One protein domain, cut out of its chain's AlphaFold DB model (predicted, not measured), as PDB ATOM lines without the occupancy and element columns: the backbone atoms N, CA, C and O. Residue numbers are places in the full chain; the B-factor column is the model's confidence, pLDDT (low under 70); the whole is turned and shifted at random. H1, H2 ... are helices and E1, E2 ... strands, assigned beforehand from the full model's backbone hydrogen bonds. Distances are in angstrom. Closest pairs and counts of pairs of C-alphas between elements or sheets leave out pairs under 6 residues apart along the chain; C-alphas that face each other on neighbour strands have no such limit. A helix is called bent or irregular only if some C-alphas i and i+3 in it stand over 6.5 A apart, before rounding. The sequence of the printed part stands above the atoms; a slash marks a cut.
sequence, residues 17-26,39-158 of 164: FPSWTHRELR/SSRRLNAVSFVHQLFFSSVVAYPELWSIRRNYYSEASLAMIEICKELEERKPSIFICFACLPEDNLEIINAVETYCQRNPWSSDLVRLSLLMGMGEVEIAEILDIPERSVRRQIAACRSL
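AT A GLANCE: This is residues 17 to 26 and 39 to 158 of the 164 residues of an uncharacterized protein of Verrucomicrobia subdivision 3 bacterium (UniProt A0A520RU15). A small pair of parallel strands, E1 and E2, sits near one end of a long, kinked helix, H3, which runs through the middle of the domain. H1 and H2 pack on one side of H3, while H5 and H6 pack on another, with H4 folded alongside H5 and H7 crossing H5 on the side away from H3. The printed part has 130 residues, with seven named helices and two named strands in the order H1 E1 H2 H3 E2 H4 H5 H6 H7, and its class is mostly helix. It is compact, with a radius of gyration of the C-alphas of 14.5 A and spans of 41 by 38 by 21 A.

IN THESE COORDINATES: E1 is residues 40 to 43 and E2 residues 93 to 96. H3, residues 61 to 88, is 35.6 A long and has a kink of 79 degrees near residue 68; it runs from C-alpha 61 at (14.611, -26.871, 15.867) to C-alpha 88 at (25.016, -21.056, 49.465). H3 is irregular, with C-alphas 65 and 68 8.1 A apart, and so is H5, residues 118 to 129, with C-alphas 119 and 122 7.8 A apart. H1 is residues 17 to 26, beginning at C-alpha 17 (11.140, -20.377, 28.780). H2, residues 45 to 59, is 21.6 A long; H4, residues 104 to 116, 18.4 A. H6 is residues 134 to 141. H7, residues 145 to 158, is 20.3 A long and ends at C-alpha 158 (33.193, 2.800, 32.533).

HOW THE PARTS SIT: E1 and E2 are parallel at 31 degrees, with N 41 and O 93 2.9 A apart and N 43 and O 95 2.8 A apart, within hydrogen-bond range. E1, H2, H3 and E2 form a strand-helix-strand unit, two parallel neighbour strands with helices between, and its crossover is right-handed. The closest C-alphas of H3 and E2, Glu 86 and Phe 93, are 6.0 A apart. H3 and H5 are the hubs, touching four helices each. H3 touches H1 at a steep tilt of 53 degrees, closest at C-alphas 77 and 22, 4.9 A. H2 and H3 form a helical hairpin, with C-alphas 57 and 63 closest at 5.7 A. H3 touches H5 with residues 71 to 76 alone, closest at C-alphas 72 and 122, 5.5 A. H3 touches H6 with residues 67 to 71 alone, closest at C-alphas 68 and 140, 5.4 A. H4 and H5 form a hairpin at a shallow tilt of 21 degrees, C-alphas 114 and 121 being closest at 4.6 A. H7 touches H5 about perpendicular, at 82 degrees, closest at C-alphas 152 and 124, 6.6 A. H3 and H7 are apart. In H1, H4, H6 and H7 every O i to N i+4 pair is within hydrogen-bond range; in H2 10 of 11 are, in H3 20 of 24 and in H5 6 of 8.

THE WHOLE: The two C-alphas farthest apart, those of Ser 91 and Pro 144, are 42.1 A apart. Residues 27 to 38 are not printed, and C-alphas 26 and 39 are 19.8 A apart across the cut. Of the links printed whole, E2 to H4 is short and the others are tight. Mean pLDDT of the printed part is 88.1; residues 39, 90 to 92 and 102 are under 70.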
ATOM      1  N   PHE A  17       9.842 -20.222  29.446       82.94
ATOM      2  CA  PHE A  17      11.140 -20.377  28.780       82.94
ATOM      3  C   PHE A  17      12.342 -19.919  29.648       82.94
ATOM      4  O   PHE A  17      13.324 -20.665  29.724       82.94
ATOM      5  N   PRO A  18      12.264 -18.790  30.388       86.50
ATOM      6  CA  PRO A  18      13.306 -18.398  31.342       86.50
ATOM      7  C   PRO A  18      13.526 -19.414  32.469       86.50
ATOM      8  O   PRO A  18      14.661 -19.802  32.742       86.50
ATOM      9  N   SER A  19      12.452 -19.902  33.105       87.31
ATOM     10  CA  SER A  19      12.586 -20.824  34.240       87.31
ATOM     11  C   SER A  19      13.112 -22.195  33.819       87.31
ATOM     12  O   SER A  19      13.878 -22.817  34.559       87.31
ATOM     13  N   TRP A  20      12.767 -22.637  32.609       88.94
ATOM     14  CA  TRP A  20      13.371 -23.806  31.982       88.94
ATOM     15  C   TRP A  20      14.873 -23.592  31.721       88.94
ATOM     16  O   TRP A  20      15.682 -24.384  32.201       88.94
ATOM     17  N   THR A  21      15.256 -22.493  31.059       89.69
ATOM     18  CA  THR A  21      16.662 -22.186  30.721       89.69
ATOM     19  C   THR A  21      17.533 -22.136  31.974       89.69
ATOM     20  O   THR A  21      18.581 -22.779  32.039       89.69
ATOM     21  N   HIS A  22      17.057 -21.444  33.012       93.56
ATOM     22  CA  HIS A  22      17.737 -21.374  34.299       93.56
ATOM     23  C   HIS A  22      17.918 -22.758  34.928       93.56
ATOM     24  O   HIS A  22      19.010 -23.096  35.386       93.56
ATOM     25  N   ARG A  23      16.871 -23.593  34.954       92.81
ATOM     26  CA  ARG A  23      16.955 -24.941  35.533       92.81
ATOM     27  C   ARG A  23      17.989 -25.811  34.818       92.81
ATOM     28  O   ARG A  23      18.786 -26.464  35.493       92.81
ATOM     29  N   GLU A  24      17.978 -25.826  33.488       92.31
ATOM     30  CA  GLU A  24      18.892 -26.667  32.710       92.31
ATOM     31  C   GLU A  24      20.351 -26.206  32.854       92.31
ATOM     32  O   GLU A  24      21.227 -27.019  33.160       92.31
ATOM     33  N   LEU A  25      20.618 -24.896  32.750       93.94
ATOM     34  CA  LEU A  25      21.960 -24.345  32.985       93.94
ATOM     35  C   LEU A  25      22.443 -24.626  34.406       93.94
ATOM     36  O   LEU A  25      23.579 -25.062  34.603       93.94
ATOM     37  N   ARG A  26      21.574 -24.444  35.405       92.25
ATOM     38  CA  ARG A  26      21.900 -24.729  36.804       92.25
ATOM     39  C   ARG A  26      22.327 -26.181  36.986       92.25
ATOM     40  O   ARG A  26      23.297 -26.435  37.696       92.25
ATOM     41  N   SER A  39      39.850 -24.980  45.431       67.19
ATOM     42  CA  SER A  39      39.259 -23.966  46.326       67.19
ATOM     43  C   SER A  39      38.651 -22.774  45.572       67.19
ATOM     44  O   SER A  39      37.699 -22.174  46.062       67.19
ATOM     45  N   SER A  40      39.141 -22.498  44.359       72.31
ATOM     46  CA  SER A  40      38.593 -21.507  43.423       72.31
ATOM     47  C   SER A  40      38.177 -22.214  42.130       72.31
ATOM     48  O   SER A  40      39.004 -22.881  41.493       72.31
ATOM     49  N   ARG A  41      36.903 -22.121  41.725       79.69
ATOM     50  CA  ARG A  41      36.392 -22.749  40.491       79.69
ATOM     51  C   ARG A  41      36.006 -21.693  39.465       79.69
ATOM     52  O   ARG A  41      35.263 -20.767  39.758       79.69
ATOM     53  N   ARG A  42      36.458 -21.879  38.225       82.88
ATOM     54  CA  ARG A  42      36.109 -21.003  37.101       82.88
ATOM     55  C   ARG A  42      35.071 -21.676  36.212       82.88
ATOM     56  O   ARG A  42      35.274 -22.809  35.776       82.88
ATOM     57  N   LEU A  43      33.971 -20.983  35.927       85.25
ATOM     58  CA  LEU A  43      32.929 -21.437  35.012       85.25
ATOM     59  C   LEU A  43      33.188 -20.929  33.603       85.25
ATOM     60  O   LEU A  43      33.192 -19.725  33.351       85.25
ATOM     61  N   ASN A  44      33.307 -21.854  32.656       89.56
ATOM     62  CA  ASN A  44      33.259 -21.513  31.243       89.56
ATOM     63  C   ASN A  44      31.796 -21.316  30.804       89.56
ATOM     64  O   ASN A  44      31.181 -22.199  30.207       89.56
ATOM     65  N   ALA A  45      31.218 -20.173  31.185       90.81
ATOM     66  CA  ALA A  45      29.799 -19.877  30.998       90.81
ATOM     67  C   ALA A  45      29.371 -19.941  29.530       90.81
ATOM     68  O   ALA A  45      28.352 -20.558  29.226       90.81
ATOM     69  N   VAL A  46      30.181 -19.392  28.621       93.75
ATOM     70  CA  VAL A  46      29.922 -19.463  27.177       93.75
ATOM     71  C   VAL A  46      29.785 -20.914  26.710       93.75
ATOM     72  O   VAL A  46      28.803 -21.250  26.050       93.75
ATOM     73  N   SER A  47      30.664 -21.822  27.151       93.31
ATOM     74  CA  SER A  47      30.541 -23.246  26.813       93.31
ATOM     75  C   SER A  47      29.248 -23.879  27.322       93.31
ATOM     76  O   SER A  47      28.610 -24.602  26.561       93.31
ATOM     77  N   PHE A  48      28.822 -23.599  28.557       93.88
ATOM     78  CA  PHE A  48      27.554 -24.128  29.078       93.88
ATOM     79  C   PHE A  48      26.347 -23.622  28.287       93.88
ATOM     80  O   PHE A  48      25.468 -24.409  27.931       93.88
ATOM     81  N   VAL A  49      26.323 -22.323  27.973       95.50
ATOM     82  CA  VAL A  49      25.235 -21.697  27.215       95.50
ATOM     83  C   VAL A  49      25.130 -22.290  25.809       95.50
ATOM     84  O   VAL A  49      24.026 -22.661  25.399       95.50
ATOM     85  N   HIS A  50      26.254 -22.449  25.099       95.50
ATOM     86  CA  HIS A  50      26.279 -23.100  23.784       95.50
ATOM     87  C   HIS A  50      25.896 -24.569  23.846       95.50
ATOM     88  O   HIS A  50      25.104 -25.027  23.024       95.50
ATOM     89  N   GLN A  51      26.452 -25.314  24.803       94.50
ATOM     90  CA  GLN A  51      26.175 -26.738  24.941       94.50
ATOM     91  C   GLN A  51      24.679 -26.975  25.122       94.50
ATOM     92  O   GLN A  51      24.115 -27.836  24.442       94.50
ATOM     93  N   LEU A  52      24.033 -26.194  25.991       94.06
ATOM     94  CA  LEU A  52      22.594 -26.280  26.164       94.06
ATOM     95  C   LEU A  52      21.867 -25.865  24.877       94.06
ATOM     96  O   LEU A  52      21.042 -26.636  24.400       94.06
ATOM     97  N   PHE A  53      22.238 -24.743  24.249       94.81
ATOM     98  CA  PHE A  53      21.580 -24.262  23.029       94.81
ATOM     99  C   PHE A  53      21.570 -25.315  21.921       94.81
ATOM    100  O   PHE A  53      20.512 -25.664  21.401       94.81
ATOM    101  N   PHE A  54      22.740 -25.853  21.574       94.19
ATOM    102  CA  PHE A  54      22.859 -26.825  20.493       94.19
ATOM    103  C   PHE A  54      22.149 -28.136  20.830       94.19
ATOM    104  O   PHE A  54      21.453 -28.681  19.976       94.19
ATOM    105  N   SER A  55      22.252 -28.608  22.076       91.31
ATOM    106  CA  SER A  55      21.526 -29.805  22.521       91.31
ATOM    107  C   SER A  55      20.012 -29.612  22.422       91.31
ATOM    108  O   SER A  55      19.287 -30.522  22.027       91.31
ATOM    109  N   SER A  56      19.523 -28.415  22.744       89.69
ATOM    110  CA  SER A  56      18.103 -28.091  22.677       89.69
ATOM    111  C   SER A  56      17.609 -27.891  21.252       89.69
ATOM    112  O   SER A  56      16.517 -28.347  20.955       89.69
ATOM    113  N   VAL A  57      18.399 -27.300  20.350       92.06
ATOM    114  CA  VAL A  57      18.031 -27.158  18.927       92.06
ATOM    115  C   VAL A  57      17.869 -28.519  18.243       92.06
ATOM    116  O   VAL A  57      17.005 -28.667  17.384       92.06
ATOM    117  N   VAL A  58      18.648 -29.532  18.640       90.44
ATOM    118  CA  VAL A  58      18.472 -30.906  18.132       90.44
ATOM    119  C   VAL A  58      17.093 -31.466  18.496       90.44
ATOM    120  O   VAL A  58      16.479 -32.153  17.684       90.44
ATOM    121  N   ALA A  59      16.599 -31.168  19.699       86.06
ATOM    122  CA  ALA A  59      15.283 -31.609  20.163       86.06
ATOM    123  C   ALA A  59      14.135 -30.689  19.698       86.06
ATOM    124  O   ALA A  59      13.023 -31.163  19.480       86.06
ATOM    125  N   TYR A  60      14.420 -29.396  19.536       85.81
ATOM    126  CA  TYR A  60      13.471 -28.312  19.274       85.81
ATOM    127  C   TYR A  60      14.056 -27.338  18.233       85.81
ATOM    128  O   TYR A  60      14.600 -26.284  18.592       85.81
ATOM    129  N   PRO A  61      13.997 -27.673  16.930       88.44
ATOM    130  CA  PRO A  61      14.611 -26.871  15.867       88.44
ATOM    131  C   PRO A  61      14.122 -25.416  15.810       88.44
ATOM    132  O   PRO A  61      14.859 -24.524  15.389       88.44
ATOM    133  N   GLU A  62      12.898 -25.149  16.267       85.75
ATOM    134  CA  GLU A  62      12.311 -23.813  16.354       85.75
ATOM    135  C   GLU A  62      13.112 -22.851  17.244       85.75
ATOM    136  O   GLU A  62      13.076 -21.639  17.012       85.75
ATOM    137  N   LEU A  63      13.898 -23.362  18.201       85.31
ATOM    138  CA  LEU A  63      14.760 -22.545  19.061       85.31
ATOM    139  C   LEU A  63      15.799 -21.752  18.269       85.31
ATOM    140  O   LEU A  63      16.211 -20.675  18.703       85.31
ATOM    141  N   TRP A  64      16.183 -22.234  17.083       90.38
ATOM    142  CA  TRP A  64      17.083 -21.505  16.196       90.38
ATOM    143  C   TRP A  64      16.531 -20.123  15.830       90.38
ATOM    144  O   TRP A  64      17.266 -19.136  15.821       90.38
ATOM    145  N   SER A  65      15.220 -20.032  15.587       89.75
ATOM    146  CA  SER A  65      14.552 -18.777  15.220       89.75
ATOM    147  C   SER A  65      14.526 -17.748  16.354       89.75
ATOM    148  O   SER A  65      14.525 -16.546  16.095       89.75
ATOM    149  N   ILE A  66      14.569 -18.205  17.609       89.12
ATOM    150  CA  ILE A  66      14.568 -17.355  18.807       89.12
ATOM    151  C   ILE A  66      15.940 -17.313  19.486       89.12
ATOM    152  O   ILE A  66      16.037 -16.982  20.668       89.12
ATOM    153  N   ARG A  67      17.010 -17.619  18.738       92.31
ATOM    154  CA  ARG A  67      18.394 -17.674  19.231       92.31
ATOM    155  C   ARG A  67      18.751 -16.459  20.081       92.31
ATOM    156  O   ARG A  67      19.255 -16.611  21.184       92.31
ATOM    157  N   ARG A  68      18.437 -15.254  19.606       93.38
ATOM    158  CA  ARG A  68      18.695 -14.015  20.347       93.38
ATOM    159  C   ARG A  68      18.085 -14.032  21.753       93.38
ATOM    160  O   ARG A  68      18.787 -13.767  22.724       93.38
ATOM    161  N   ASN A  69      16.803 -14.381  21.855       91.88
ATOM    162  CA  ASN A  69      16.087 -14.423  23.129       91.88
ATOM    163  C   ASN A  69      16.681 -15.496  24.046       91.88
ATOM    164  O   ASN A  69      16.863 -15.248  25.231       91.88
ATOM    165  N   TYR A  70      17.051 -16.655  23.490       93.94
ATOM    166  CA  TYR A  70      17.732 -17.700  24.250       93.94
ATOM    167  C   TYR A  70      19.021 -17.189  24.902       93.94
ATOM    168  O   TYR A  70      19.191 -17.347  26.107       93.94
ATOM    169  N   TYR A  71      19.925 -16.564  24.139       95.06
ATOM    170  CA  TYR A  71      21.209 -16.103  24.684       95.06
ATOM    171  C   TYR A  71      21.039 -14.969  25.701       95.06
ATOM    172  O   TYR A  71      21.800 -14.908  26.666       95.06
ATOM    173  N   SER A  72      20.032 -14.111  25.520       92.56
ATOM    174  CA  SER A  72      19.665 -13.091  26.506       92.56
ATOM    175  C   SER A  72      19.267 -13.735  27.842       92.56
ATOM    176  O   SER A  72      19.936 -13.509  28.855       92.56
ATOM    177  N   GLU A  73      18.278 -14.634  27.832       93.50
ATOM    178  CA  GLU A  73      17.790 -15.330  29.032       93.50
ATOM    179  C   GLU A  73      18.872 -16.201  29.682       93.50
ATOM    180  O   GLU A  73      19.042 -16.207  30.900       93.50
ATOM    181  N   ALA A  74      19.664 -16.900  28.870       94.88
ATOM    182  CA  ALA A  74      20.763 -17.724  29.349       94.88
ATOM    183  C   ALA A  74      21.844 -16.891  30.055       94.88
ATOM    184  O   ALA A  74      22.383 -17.324  31.074       94.88
ATOM    185  N   SER A  75      22.145 -15.687  29.554       94.00
ATOM    186  CA  SER A  75      23.124 -14.798  30.187       94.00
ATOM    187  C   SER A  75      22.659 -14.311  31.562       94.00
ATOM    188  O   SER A  75      23.456 -14.287  32.498       94.00
ATOM    189  N   LEU A  76      21.367 -13.996  31.709       93.88
ATOM    190  CA  LEU A  76      20.758 -13.628  32.989       93.88
ATOM    191  C   LEU A  76      20.794 -14.802  33.965       93.88
ATOM    192  O   LEU A  76      21.304 -14.666  35.077       93.88
ATOM    193  N   ALA A  77      20.347 -15.974  33.513       94.19
ATOM    194  CA  ALA A  77      20.353 -17.180  34.321       94.19
ATOM    195  C   ALA A  77      21.760 -17.526  34.825       94.19
ATOM    196  O   ALA A  77      21.932 -17.828  36.001       94.19
ATOM    197  N   MET A  78      22.792 -17.439  33.980       93.25
ATOM    198  CA  MET A  78      24.169 -17.702  34.409       93.25
ATOM    199  C   MET A  78      24.635 -16.757  35.523       93.25
ATOM    200  O   MET A  78      25.345 -17.202  36.425       93.25
ATOM    201  N   ILE A  79      24.242 -15.481  35.487       91.81
ATOM    202  CA  ILE A  79      24.571 -14.506  36.538       91.81
ATOM    203  C   ILE A  79      23.886 -14.881  37.855       91.81
ATOM    204  O   ILE A  79      24.541 -14.894  38.897       91.81
ATOM    205  N   GLU A  80      22.593 -15.210  37.811       92.25
ATOM    206  CA  GLU A  80      21.821 -15.641  38.985       92.25
ATOM    207  C   GLU A  80      22.414 -16.913  39.602       92.25
ATOM    208  O   GLU A  80      22.719 -16.949  40.793       92.25
ATOM    209  N   ILE A  81      22.689 -17.918  38.770       91.25
ATOM    210  CA  ILE A  81      23.302 -19.194  39.155       91.25
ATOM    211  C   ILE A  81      24.653 -18.977  39.853       91.25
ATOM    212  O   ILE A  81      24.933 -19.654  40.845       91.25
ATOM    213  N   CYS A  82      25.489 -18.053  39.364       87.38
ATOM    214  CA  CYS A  82      26.776 -17.745  39.999       87.38
ATOM    215  C   CYS A  82      26.592 -17.113  41.383       87.38
ATOM    216  O   CYS A  82      27.176 -17.601  42.348       87.38
ATOM    217  N   LYS A  83      25.728 -16.097  41.497       86.56
ATOM    218  CA  LYS A  83      25.438 -15.431  42.778       86.56
ATOM    219  C   LYS A  83      24.900 -16.414  43.818       86.56
ATOM    220  O   LYS A  83      25.370 -16.458  44.951       86.56
ATOM    221  N   GLU A  84      23.964 -17.271  43.416       87.88
ATOM    222  CA  GLU A  84      23.399 -18.289  44.301       87.88
ATOM    223  C   GLU A  84      24.432 -19.319  44.794       87.88
ATOM    224  O   GLU A  84      24.283 -19.864  45.892       87.88
ATOM    225  N   LEU A  85      25.441 -19.655  43.982       82.81
ATOM    226  CA  LEU A  85      26.502 -20.587  44.378       82.81
ATOM    227  C   LEU A  85      27.369 -20.006  45.485       82.81
ATOM    228  O   LEU A  85      27.618 -20.696  46.476       82.81
ATOM    229  N   GLU A  86      27.797 -18.759  45.306       80.56
ATOM    230  CA  GLU A  86      28.628 -18.044  46.271       80.56
ATOM    231  C   GLU A  86      27.887 -17.856  47.601       80.56
ATOM    232  O   GLU A  86      28.440 -18.149  48.660       80.56
ATOM    233  N   GLU A  87      26.601 -17.486  47.560       82.94
ATOM    234  CA  GLU A  87      25.771 -17.327  48.763       82.94
ATOM    235  C   GLU A  87      25.566 -18.646  49.531       82.94
ATOM    236  O   GLU A  87      25.601 -18.672  50.763       82.94
ATOM    237  N   ARG A  88      25.334 -19.763  48.827       78.38
ATOM    238  CA  ARG A  88      25.016 -21.056  49.465       78.38
ATOM    239  C   ARG A  88      26.240 -21.841  49.923       78.38
ATOM    240  O   ARG A  88      26.106 -22.702  50.796       78.38
ATOM    241  N   LYS A  89      27.402 -21.627  49.308       70.56
ATOM    242  CA  LYS A  89      28.644 -22.339  49.629       70.56
ATOM    243  C   LYS A  89      29.799 -21.338  49.714       70.56
ATOM    244  O   LYS A  89      30.658 -21.356  48.844       70.56
ATOM    245  N   PRO A  90      29.887 -20.540  50.789       62.88
ATOM    246  CA  PRO A  90      30.917 -19.506  50.922       62.88
ATOM    247  C   PRO A  90      32.358 -20.050  50.953       62.88
ATOM    248  O   PRO A  90      33.305 -19.290  50.811       62.88
ATOM    249  N   SER A  91      32.552 -21.364  51.126       66.25
ATOM    250  CA  SER A  91      33.855 -22.029  50.974       66.25
ATOM    251  C   SER A  91      34.227 -22.363  49.521       66.25
ATOM    252  O   SER A  91      35.296 -22.919  49.283       66.25
ATOM    253  N   ILE A  92      33.342 -22.086  48.562       67.19
ATOM    254  CA  ILE A  92      33.497 -22.370  47.138       67.19
ATOM    255  C   ILE A  92      33.293 -21.061  46.382       67.19
ATOM    256  O   ILE A  92      32.164 -20.651  46.127       67.19
ATOM    257  N   PHE A  93      34.395 -20.440  45.977       72.06
ATOM    258  CA  PHE A  93      34.361 -19.258  45.125       72.06
ATOM    259  C   PHE A  93      34.171 -19.683  43.671       72.06
ATOM    260  O   PHE A  93      34.885 -20.570  43.179       72.06
ATOM    261  N   ILE A  94      33.171 -19.100  43.002       76.38
ATOM    262  CA  ILE A  94      32.836 -19.422  41.616       76.38
ATOM    263  C   ILE A  94      32.761 -18.151  40.780       76.38
ATOM    264  O   ILE A  94      31.796 -17.405  40.868       76.38
ATOM    265  N   CYS A  95      33.724 -17.978  39.877       81.06
ATOM    266  CA  CYS A  95      33.751 -16.854  38.945       81.06
ATOM    267  C   CYS A  95      33.628 -17.312  37.485       81.06
ATOM    268  O   CYS A  95      33.822 -18.485  37.149       81.06
ATOM    269  N   PHE A  96      33.333 -16.380  36.577       85.50
ATOM    270  CA  PHE A  96      33.406 -16.650  35.140       85.50
ATOM    271  C   PHE A  96      34.860 -16.821  34.683       85.50
ATOM    272  O   PHE A  96      35.761 -16.115  35.129       85.50
ATOM    273  N   ALA A  97      35.104 -17.730  33.739       83.75
ATOM    274  CA  ALA A  97      36.444 -18.054  33.241       83.75
ATOM    275  C   ALA A  97      37.164 -16.879  32.560       83.75
ATOM    276  O   ALA A  97      38.387 -16.901  32.447       83.75
ATOM    277  N   CYS A  98      36.437 -15.853  32.120       81.81
ATOM    278  CA  CYS A  98      37.012 -14.632  31.556       81.81
ATOM    279  C   CYS A  98      37.281 -13.538  32.600       81.81
ATOM    280  O   CYS A  98      37.837 -12.500  32.249       81.81
ATOM    281  N   LEU A  99      36.896 -13.751  33.860       83.69
ATOM    282  CA  LEU A  99      37.016 -12.767  34.930       83.69
ATOM    283  C   LEU A  99      37.977 -13.235  36.043       83.69
ATOM    284  O   LEU A  99      38.285 -14.431  36.121       83.69
ATOM    285  N   PRO A 100      38.485 -12.306  36.877       79.62
ATOM    286  CA  PRO A 100      39.283 -12.627  38.065       79.62
ATOM    287  C   PRO A 100      38.498 -13.432  39.115       79.62
ATOM    288  O   PRO A 100      37.280 -13.556  39.012       79.62
ATOM    289  N   GLU A 101      39.191 -13.977  40.120       73.06
ATOM    290  CA  GLU A 101      38.585 -14.843  41.152       73.06
ATOM    291  C   GLU A 101      37.616 -14.107  42.103       73.06
ATOM    292  O   GLU A 101      36.645 -14.722  42.527       73.06
ATOM    293  N   ASP A 102      37.789 -12.795  42.321       67.50
ATOM    294  CA  ASP A 102      36.963 -11.968  43.223       67.50
ATOM    295  C   ASP A 102      36.225 -10.850  42.459       67.50
ATOM    296  O   ASP A 102      36.587  -9.674  42.506       67.50
ATOM    297  N   ASN A 103      35.206 -11.205  41.673       76.25
ATOM    298  CA  ASN A 103      34.628 -10.319  40.653       76.25
ATOM    299  C   ASN A 103      33.132  -9.998  40.842       76.25
ATOM    300  O   ASN A 103      32.513  -9.460  39.919       76.25
ATOM    301  N   LEU A 104      32.544 -10.285  42.007       82.44
ATOM    302  CA  LEU A 104      31.152  -9.922  42.320       82.44
ATOM    303  C   LEU A 104      30.875  -8.433  42.088       82.44
ATOM    304  O   LEU A 104      29.824  -8.061  41.566       82.44
ATOM    305  N   GLU A 105      31.839  -7.576  42.424       84.12
ATOM    306  CA  GLU A 105      31.770  -6.138  42.157       84.12
ATOM    307  C   GLU A 105      31.687  -5.839  40.657       84.12
ATOM    308  O   GLU A 105      30.873  -5.015  40.249       84.12
ATOM    309  N   ILE A 106      32.450  -6.556  39.823       86.38
ATOM    310  CA  ILE A 106      32.408  -6.422  38.359       86.38
ATOM    311  C   ILE A 106      31.046  -6.879  37.831       86.38
ATOM    312  O   ILE A 106      30.435  -6.168  37.036       86.38
ATOM    313  N   ILE A 107      30.535  -8.024  38.297       88.62
ATOM    314  CA  ILE A 107      29.206  -8.524  37.916       88.62
ATOM    315  C   ILE A 107      28.132  -7.487  38.273       88.62
ATOM    316  O   ILE A 107      27.295  -7.141  37.440       88.62
ATOM    317  N   ASN A 108      28.171  -6.939  39.487       89.00
ATOM    318  CA  ASN A 108      27.207  -5.940  39.944       89.00
ATOM    319  C   ASN A 108      27.353  -4.594  39.217       89.00
ATOM    320  O   ASN A 108      26.345  -3.943  38.926       89.00
ATOM    321  N   ALA A 109      28.575  -4.181  38.879       88.62
ATOM    322  CA  ALA A 109      28.831  -2.979  38.093       88.62
ATOM    323  C   ALA A 109      28.306  -3.124  36.657       88.62
ATOM    324  O   ALA A 109      27.637  -2.214  36.158       88.62
ATOM    325  N   VAL A 110      28.529  -4.281  36.021       89.94
ATOM    326  CA  VAL A 110      27.940  -4.613  34.716       89.94
ATOM    327  C   VAL A 110      26.416  -4.599  34.796       89.94
ATOM    328  O   VAL A 110      25.782  -3.938  33.978       89.94
ATOM    329  N   GLU A 111      25.810  -5.236  35.799       91.06
ATOM    330  CA  GLU A 111      24.348  -5.240  35.934       91.06
ATOM    331  C   GLU A 111      23.781  -3.835  36.174       91.06
ATOM    332  O   GLU A 111      22.776  -3.462  35.569       91.06
ATOM    333  N   THR A 112      24.464  -3.003  36.963       91.12
ATOM    334  CA  THR A 112      24.088  -1.594  37.156       91.12
ATOM    335  C   THR A 112      24.175  -0.811  35.843       91.12
ATOM    336  O   THR A 112      23.296  -0.002  35.532       91.12
ATOM    337  N   TYR A 113      25.213  -1.050  35.035       90.00
ATOM    338  CA  TYR A 113      25.333  -0.461  33.704       90.00
ATOM    339  C   TYR A 113      24.194  -0.919  32.781       90.00
ATOM    340  O   TYR A 113      23.586  -0.082  32.110       90.00
ATOM    341  N   CYS A 114      23.873  -2.215  32.774       91.44
ATOM    342  CA  CYS A 114      22.798  -2.809  31.980       91.44
ATOM    343  C   CYS A 114      21.423  -2.236  32.348       91.44
ATOM    344  O   CYS A 114      20.637  -1.928  31.456       91.44
ATOM    345  N   GLN A 115      21.153  -2.018  33.639       91.62
ATOM    346  CA  GLN A 115      19.923  -1.368  34.108       91.62
ATOM    347  C   GLN A 115      19.794   0.073  33.592       91.62
ATOM    348  O   GLN A 115      18.701   0.510  33.236       91.62
ATOM    349  N   ARG A 116      20.909   0.809  33.508       91.31
ATOM    350  CA  ARG A 116      20.942   2.177  32.958       91.31
ATOM    351  C   ARG A 116      20.907   2.209  31.429       91.31
ATOM    352  O   ARG A 116      20.454   3.196  30.857       91.31
ATOM    353  N   ASN A 117      21.366   1.144  30.768       90.00
ATOM    354  CA  ASN A 117      21.466   1.043  29.311       90.00
ATOM    355  C   ASN A 117      20.824  -0.254  28.773       90.00
ATOM    356  O   ASN A 117      21.539  -1.090  28.200       90.00
ATOM    357  N   PRO A 118      19.488  -0.427  28.886       89.56
ATOM    358  CA  PRO A 118      18.820  -1.697  28.570       89.56
ATOM    359  C   PRO A 118      19.085  -2.200  27.148       89.56
ATOM    360  O   PRO A 118      19.270  -3.395  26.928       89.56
ATOM    361  N   TRP A 119      19.190  -1.273  26.194       87.69
ATOM    362  CA  TRP A 119      19.435  -1.529  24.771       87.69
ATOM    363  C   TRP A 119      20.779  -2.212  24.467       87.69
ATOM    364  O   TRP A 119      20.936  -2.783  23.392       87.69
ATOM    365  N   SER A 120      21.742  -2.150  25.392       89.19
ATOM    366  CA  SER A 120      23.081  -2.748  25.248       89.19
ATOM    367  C   SER A 120      23.315  -3.941  26.175       89.19
ATOM    368  O   SER A 120      24.395  -4.524  26.168       89.19
ATOM    369  N   SER A 121      22.321  -4.294  26.990       92.12
ATOM    370  CA  SER A 121      22.507  -5.209  28.115       92.12
ATOM    371  C   SER A 121      22.947  -6.612  27.685       92.12
ATOM    372  O   SER A 121      23.950  -7.110  28.191       92.12
ATOM    373  N   ASP A 122      22.282  -7.201  26.687       92.38
ATOM    374  CA  ASP A 122      22.652  -8.510  26.130       92.38
ATOM    375  C   ASP A 122      24.094  -8.518  25.613       92.38
ATOM    376  O   ASP A 122      24.890  -9.380  25.970       92.38
ATOM    377  N   LEU A 123      24.460  -7.509  24.818       93.88
ATOM    378  CA  LEU A 123      25.805  -7.363  24.261       93.88
ATOM    379  C   LEU A 123      26.860  -7.323  25.366       93.88
ATOM    380  O   LEU A 123      27.888  -7.998  25.274       93.88
ATOM    381  N   VAL A 124      26.612  -6.534  26.411       92.25
ATOM    382  CA  VAL A 124      27.564  -6.357  27.506       92.25
ATOM    383  C   VAL A 124      27.694  -7.633  28.332       92.25
ATOM    384  O   VAL A 124      28.819  -8.027  28.629       92.25
ATOM    385  N   ARG A 125      26.590  -8.312  28.663       93.31
ATOM    386  CA  ARG A 125      26.636  -9.582  29.408       93.31
ATOM    387  C   ARG A 125      27.360 -10.665  28.621       93.31
ATOM    388  O   ARG A 125      28.268 -11.300  29.155       93.31
ATOM    389  N   LEU A 126      27.006 -10.839  27.348       94.50
ATOM    390  CA  LEU A 126      27.631 -11.838  26.483       94.50
ATOM    391  C   LEU A 126      29.139 -11.582  26.350       94.50
ATOM    392  O   LEU A 126      29.932 -12.507  26.486       94.50
ATOM    393  N   SER A 127      29.562 -10.329  26.179       92.50
ATOM    394  CA  SER A 127      30.988 -10.022  26.062       92.50
ATOM    395  C   SER A 127      31.736 -10.079  27.396       92.50
ATOM    396  O   SER A 127      32.720 -10.804  27.524       92.50
ATOM    397  N   LEU A 128      31.311  -9.284  28.381       88.75
ATOM    398  CA  LEU A 128      32.104  -9.021  29.582       88.75
ATOM    399  C   LEU A 128      31.930 -10.082  30.665       88.75
ATOM    400  O   LEU A 128      32.855 -10.288  31.445       88.75
ATOM    401  N   LEU A 129      30.773 -10.746  30.721       89.81
ATOM    402  CA  LEU A 129      30.499 -11.765  31.735       89.81
ATOM    403  C   LEU A 129      30.645 -13.177  31.175       89.81
ATOM    404  O   LEU A 129      31.236 -14.026  31.831       89.81
ATOM    405  N   MET A 130      30.150 -13.438  29.961       90.81
ATOM    406  CA  MET A 130      30.256 -14.775  29.362       90.81
ATOM    407  C   MET A 130      31.582 -14.996  28.623       90.81
ATOM    408  O   MET A 130      31.973 -16.144  28.431       90.81
ATOM    409  N   GLY A 131      32.288 -13.927  28.234       90.00
ATOM    410  CA  GLY A 131      33.549 -14.023  27.490       90.00
ATOM    411  C   GLY A 131      33.366 -14.351  26.006       90.00
ATOM    412  O   GLY A 131      34.270 -14.907  25.389       90.00
ATOM    413  N   MET A 132      32.198 -14.038  25.443       93.94
ATOM    414  CA  MET A 132      31.841 -14.327  24.056       93.94
ATOM    415  C   MET A 132      32.551 -13.385  23.067       93.94
ATOM    416  O   MET A 132      32.821 -12.217  23.375       93.94
ATOM    417  N   GLY A 133      32.861 -13.894  21.870       92.56
ATOM    418  CA  GLY A 133      33.589 -13.151  20.837       92.56
ATOM    419  C   GLY A 133      32.740 -12.102  20.108       92.56
ATOM    420  O   GLY A 133      31.525 -12.229  20.001       92.56
ATOM    421  N   GLU A 134      33.380 -11.066  19.550       94.19
ATOM    422  CA  GLU A 134      32.672  -9.965  18.865       94.19
ATOM    423  C   GLU A 134      31.847 -10.435  17.655       94.19
ATOM    424  O   GLU A 134      30.706 -10.004  17.494       94.19
ATOM    425  N   VAL A 135      32.417 -11.321  16.828       95.69
ATOM    426  CA  VAL A 135      31.757 -11.894  15.638       95.69
ATOM    427  C   VAL A 135      30.525 -12.697  16.045       95.69
ATOM    428  O   VAL A 135      29.444 -12.524  15.496       95.69
ATOM    429  N   GLU A 136      30.672 -13.527  17.069       95.62
ATOM    430  CA  GLU A 136      29.603 -14.377  17.578       95.62
ATOM    431  C   GLU A 136      28.446 -13.562  18.169       95.62
ATOM    432  O   GLU A 136      27.280 -13.803  17.858       95.62
ATOM    433  N   ILE A 137      28.758 -12.531  18.958       95.94
ATOM    434  CA  ILE A 137      27.752 -11.606  19.491       95.94
ATOM    435  C   ILE A 137      27.037 -10.872  18.351       95.94
ATOM    436  O   ILE A 137      25.816 -10.715  18.397       95.94
ATOM    437  N   ALA A 138      27.780 -10.420  17.336       95.50
ATOM    438  CA  ALA A 138      27.221  -9.746  16.168       95.50
ATOM    439  C   ALA A 138      26.202 -10.636  15.444       95.50
ATOM    440  O   ALA A 138      25.101 -10.181  15.137       95.50
ATOM    441  N   GLU A 139      26.531 -11.914  15.249       94.94
ATOM    442  CA  GLU A 139      25.626 -12.896  14.654       94.94
ATOM    443  C   GLU A 139      24.398 -13.173  15.533       94.94
ATOM    444  O   GLU A 139      23.275 -13.236  15.030       94.94
ATOM    445  N   ILE A 140      24.571 -13.356  16.846       94.88
ATOM    446  CA  ILE A 140      23.465 -13.672  17.767       94.88
ATOM    447  C   ILE A 140      22.476 -12.509  17.876       94.88
ATOM    448  O   ILE A 140      21.265 -12.737  17.881       94.88
ATOM    449  N   LEU A 141      22.985 -11.281  17.983       92.75
ATOM    450  CA  LEU A 141      22.173 -10.085  18.203       92.75
ATOM    451  C   LEU A 141      21.710  -9.410  16.908       92.75
ATOM    452  O   LEU A 141      20.911  -8.477  16.986       92.75
ATOM    453  N   ASP A 142      22.183  -9.889  15.756       92.56
ATOM    454  CA  ASP A 142      21.926  -9.324  14.428       92.56
ATOM    455  C   ASP A 142      22.305  -7.834  14.348       92.56
ATOM    456  O   ASP A 142      21.517  -6.954  13.996       92.56
ATOM    457  N   ILE A 143      23.540  -7.529  14.752       92.88
ATOM    458  CA  ILE A 143      24.103  -6.175  14.717       92.88
ATOM    459  C   ILE A 143      25.515  -6.188  14.127       92.88
ATOM    460  O   ILE A 143      26.223  -7.182  14.246       92.88
ATOM    461  N   PRO A 144      25.997  -5.078  13.540       94.69
ATOM    462  CA  PRO A 144      27.343  -5.041  12.975       94.69
ATOM    463  C   PRO A 144      28.438  -5.249  14.031       94.69
ATOM    464  O   PRO A 144      28.432  -4.582  15.066       94.69
ATOM    465  N   GLU A 145      29.459  -6.047  13.715       94.75
ATOM    466  CA  GLU A 145      30.629  -6.291  14.580       94.75
ATOM    467  C   GLU A 145      31.307  -4.988  15.041       94.75
ATOM    468  O   GLU A 145      31.636  -4.815  16.214       94.75
ATOM    469  N   ARG A 146      31.421  -3.988  14.153       93.12
ATOM    470  CA  ARG A 146      31.954  -2.660  14.520       93.12
ATOM    471  C   ARG A 146      31.163  -1.999  15.657       93.12
ATOM    472  O   ARG A 146      31.729  -1.254  16.456       93.12
ATOM    473  N   SER A 147      29.850  -2.229  15.698       90.75
ATOM    474  CA  SER A 147      28.959  -1.686  16.721       90.75
ATOM    475  C   SER A 147      29.171  -2.414  18.042       90.75
ATOM    476  O   SER A 147      29.189  -1.750  19.077       90.75
ATOM    477  N   VAL A 148      29.392  -3.733  17.990       93.50
ATOM    478  CA  VAL A 148      29.772  -4.563  19.141       93.50
ATOM    479  C   VAL A 148      31.060  -4.032  19.768       93.50
ATOM    480  O   VAL A 148      31.047  -3.579  20.913       93.50
ATOM    481  N   ARG A 149      32.135  -3.939  18.977       91.94
ATOM    482  CA  ARG A 149      33.446  -3.434  19.414       91.94
ATOM    483  C   ARG A 149      33.369  -2.056  20.064       91.94
ATOM    484  O   ARG A 149      33.908  -1.841  21.148       91.94
ATOM    485  N   ARG A 150      32.675  -1.110  19.419       89.19
ATOM    486  CA  ARG A 150      32.539   0.266  19.928       89.19
ATOM    487  C   ARG A 150      31.840   0.304  21.288       89.19
ATOM    488  O   ARG A 150      32.258   1.055  22.164       89.19
ATOM    489  N   GLN A 151      30.777  -0.479  21.458       87.06
ATOM    490  CA  GLN A 151      30.012  -0.510  22.705       87.06
ATOM    491  C   GLN A 151      30.774  -1.211  23.829       87.06
ATOM    492  O   GLN A 151      30.786  -0.706  24.950       87.06
ATOM    493  N   ILE A 152      31.471  -2.311  23.529       87.75
ATOM    494  CA  ILE A 152      32.327  -2.999  24.504       87.75
ATOM    495  C   ILE A 152      33.439  -2.066  24.984       87.75
ATOM    496  O   ILE A 152      33.666  -1.966  26.187       87.75
ATOM    497  N   ALA A 153      34.108  -1.349  24.076       86.38
ATOM    498  CA  ALA A 153      35.164  -0.405  24.439       86.38
ATOM    499  C   ALA A 153      34.650   0.704  25.374       86.38
ATOM    500  O   ALA A 153      35.272   0.985  26.399       86.38
ATOM    501  N   ALA A 154      33.483   1.280  25.064       81.88
ATOM    502  CA  ALA A 154      32.840   2.267  25.926       81.88
ATOM    503  C   ALA A 154      32.496   1.675  27.305       81.88
ATOM    504  O   ALA A 154      32.819   2.273  28.329       81.88
ATOM    505  N   CYS A 155      31.915   0.475  27.348       81.31
ATOM    506  CA  CYS A 155      31.556  -0.185  28.600       81.31
ATOM    507  C   CYS A 155      32.788  -0.510  29.463       81.31
ATOM    508  O   CYS A 155      32.799  -0.197  30.651       81.31
ATOM    509  N   ARG A 156      33.868  -1.042  28.872       80.88
ATOM    510  CA  ARG A 156      35.123  -1.333  29.588       80.88
ATOM    511  C   ARG A 156      35.716  -0.088  30.240       80.88
ATOM    512  O   ARG A 156      36.128  -0.162  31.389       80.88
ATOM    513  N   SER A 157      35.684   1.055  29.554       77.06
ATOM    514  CA  SER A 157      36.171   2.320  30.121       77.06
ATOM    515  C   SER A 157      35.364   2.817  31.330       77.06
ATOM    516  O   SER A 157      35.893   3.556  32.153       77.06
ATOM    517  N   LEU A 158      34.099   2.400  31.453       72.19
ATOM    518  CA  LEU A 158      33.193   2.800  32.533       72.19
ATOM    519  C   LEU A 158      33.166   1.800  33.697       72.19
ATOM    520  O   LEU A 158      32.973   2.207  34.838       72.19
TER     521      LEU A 158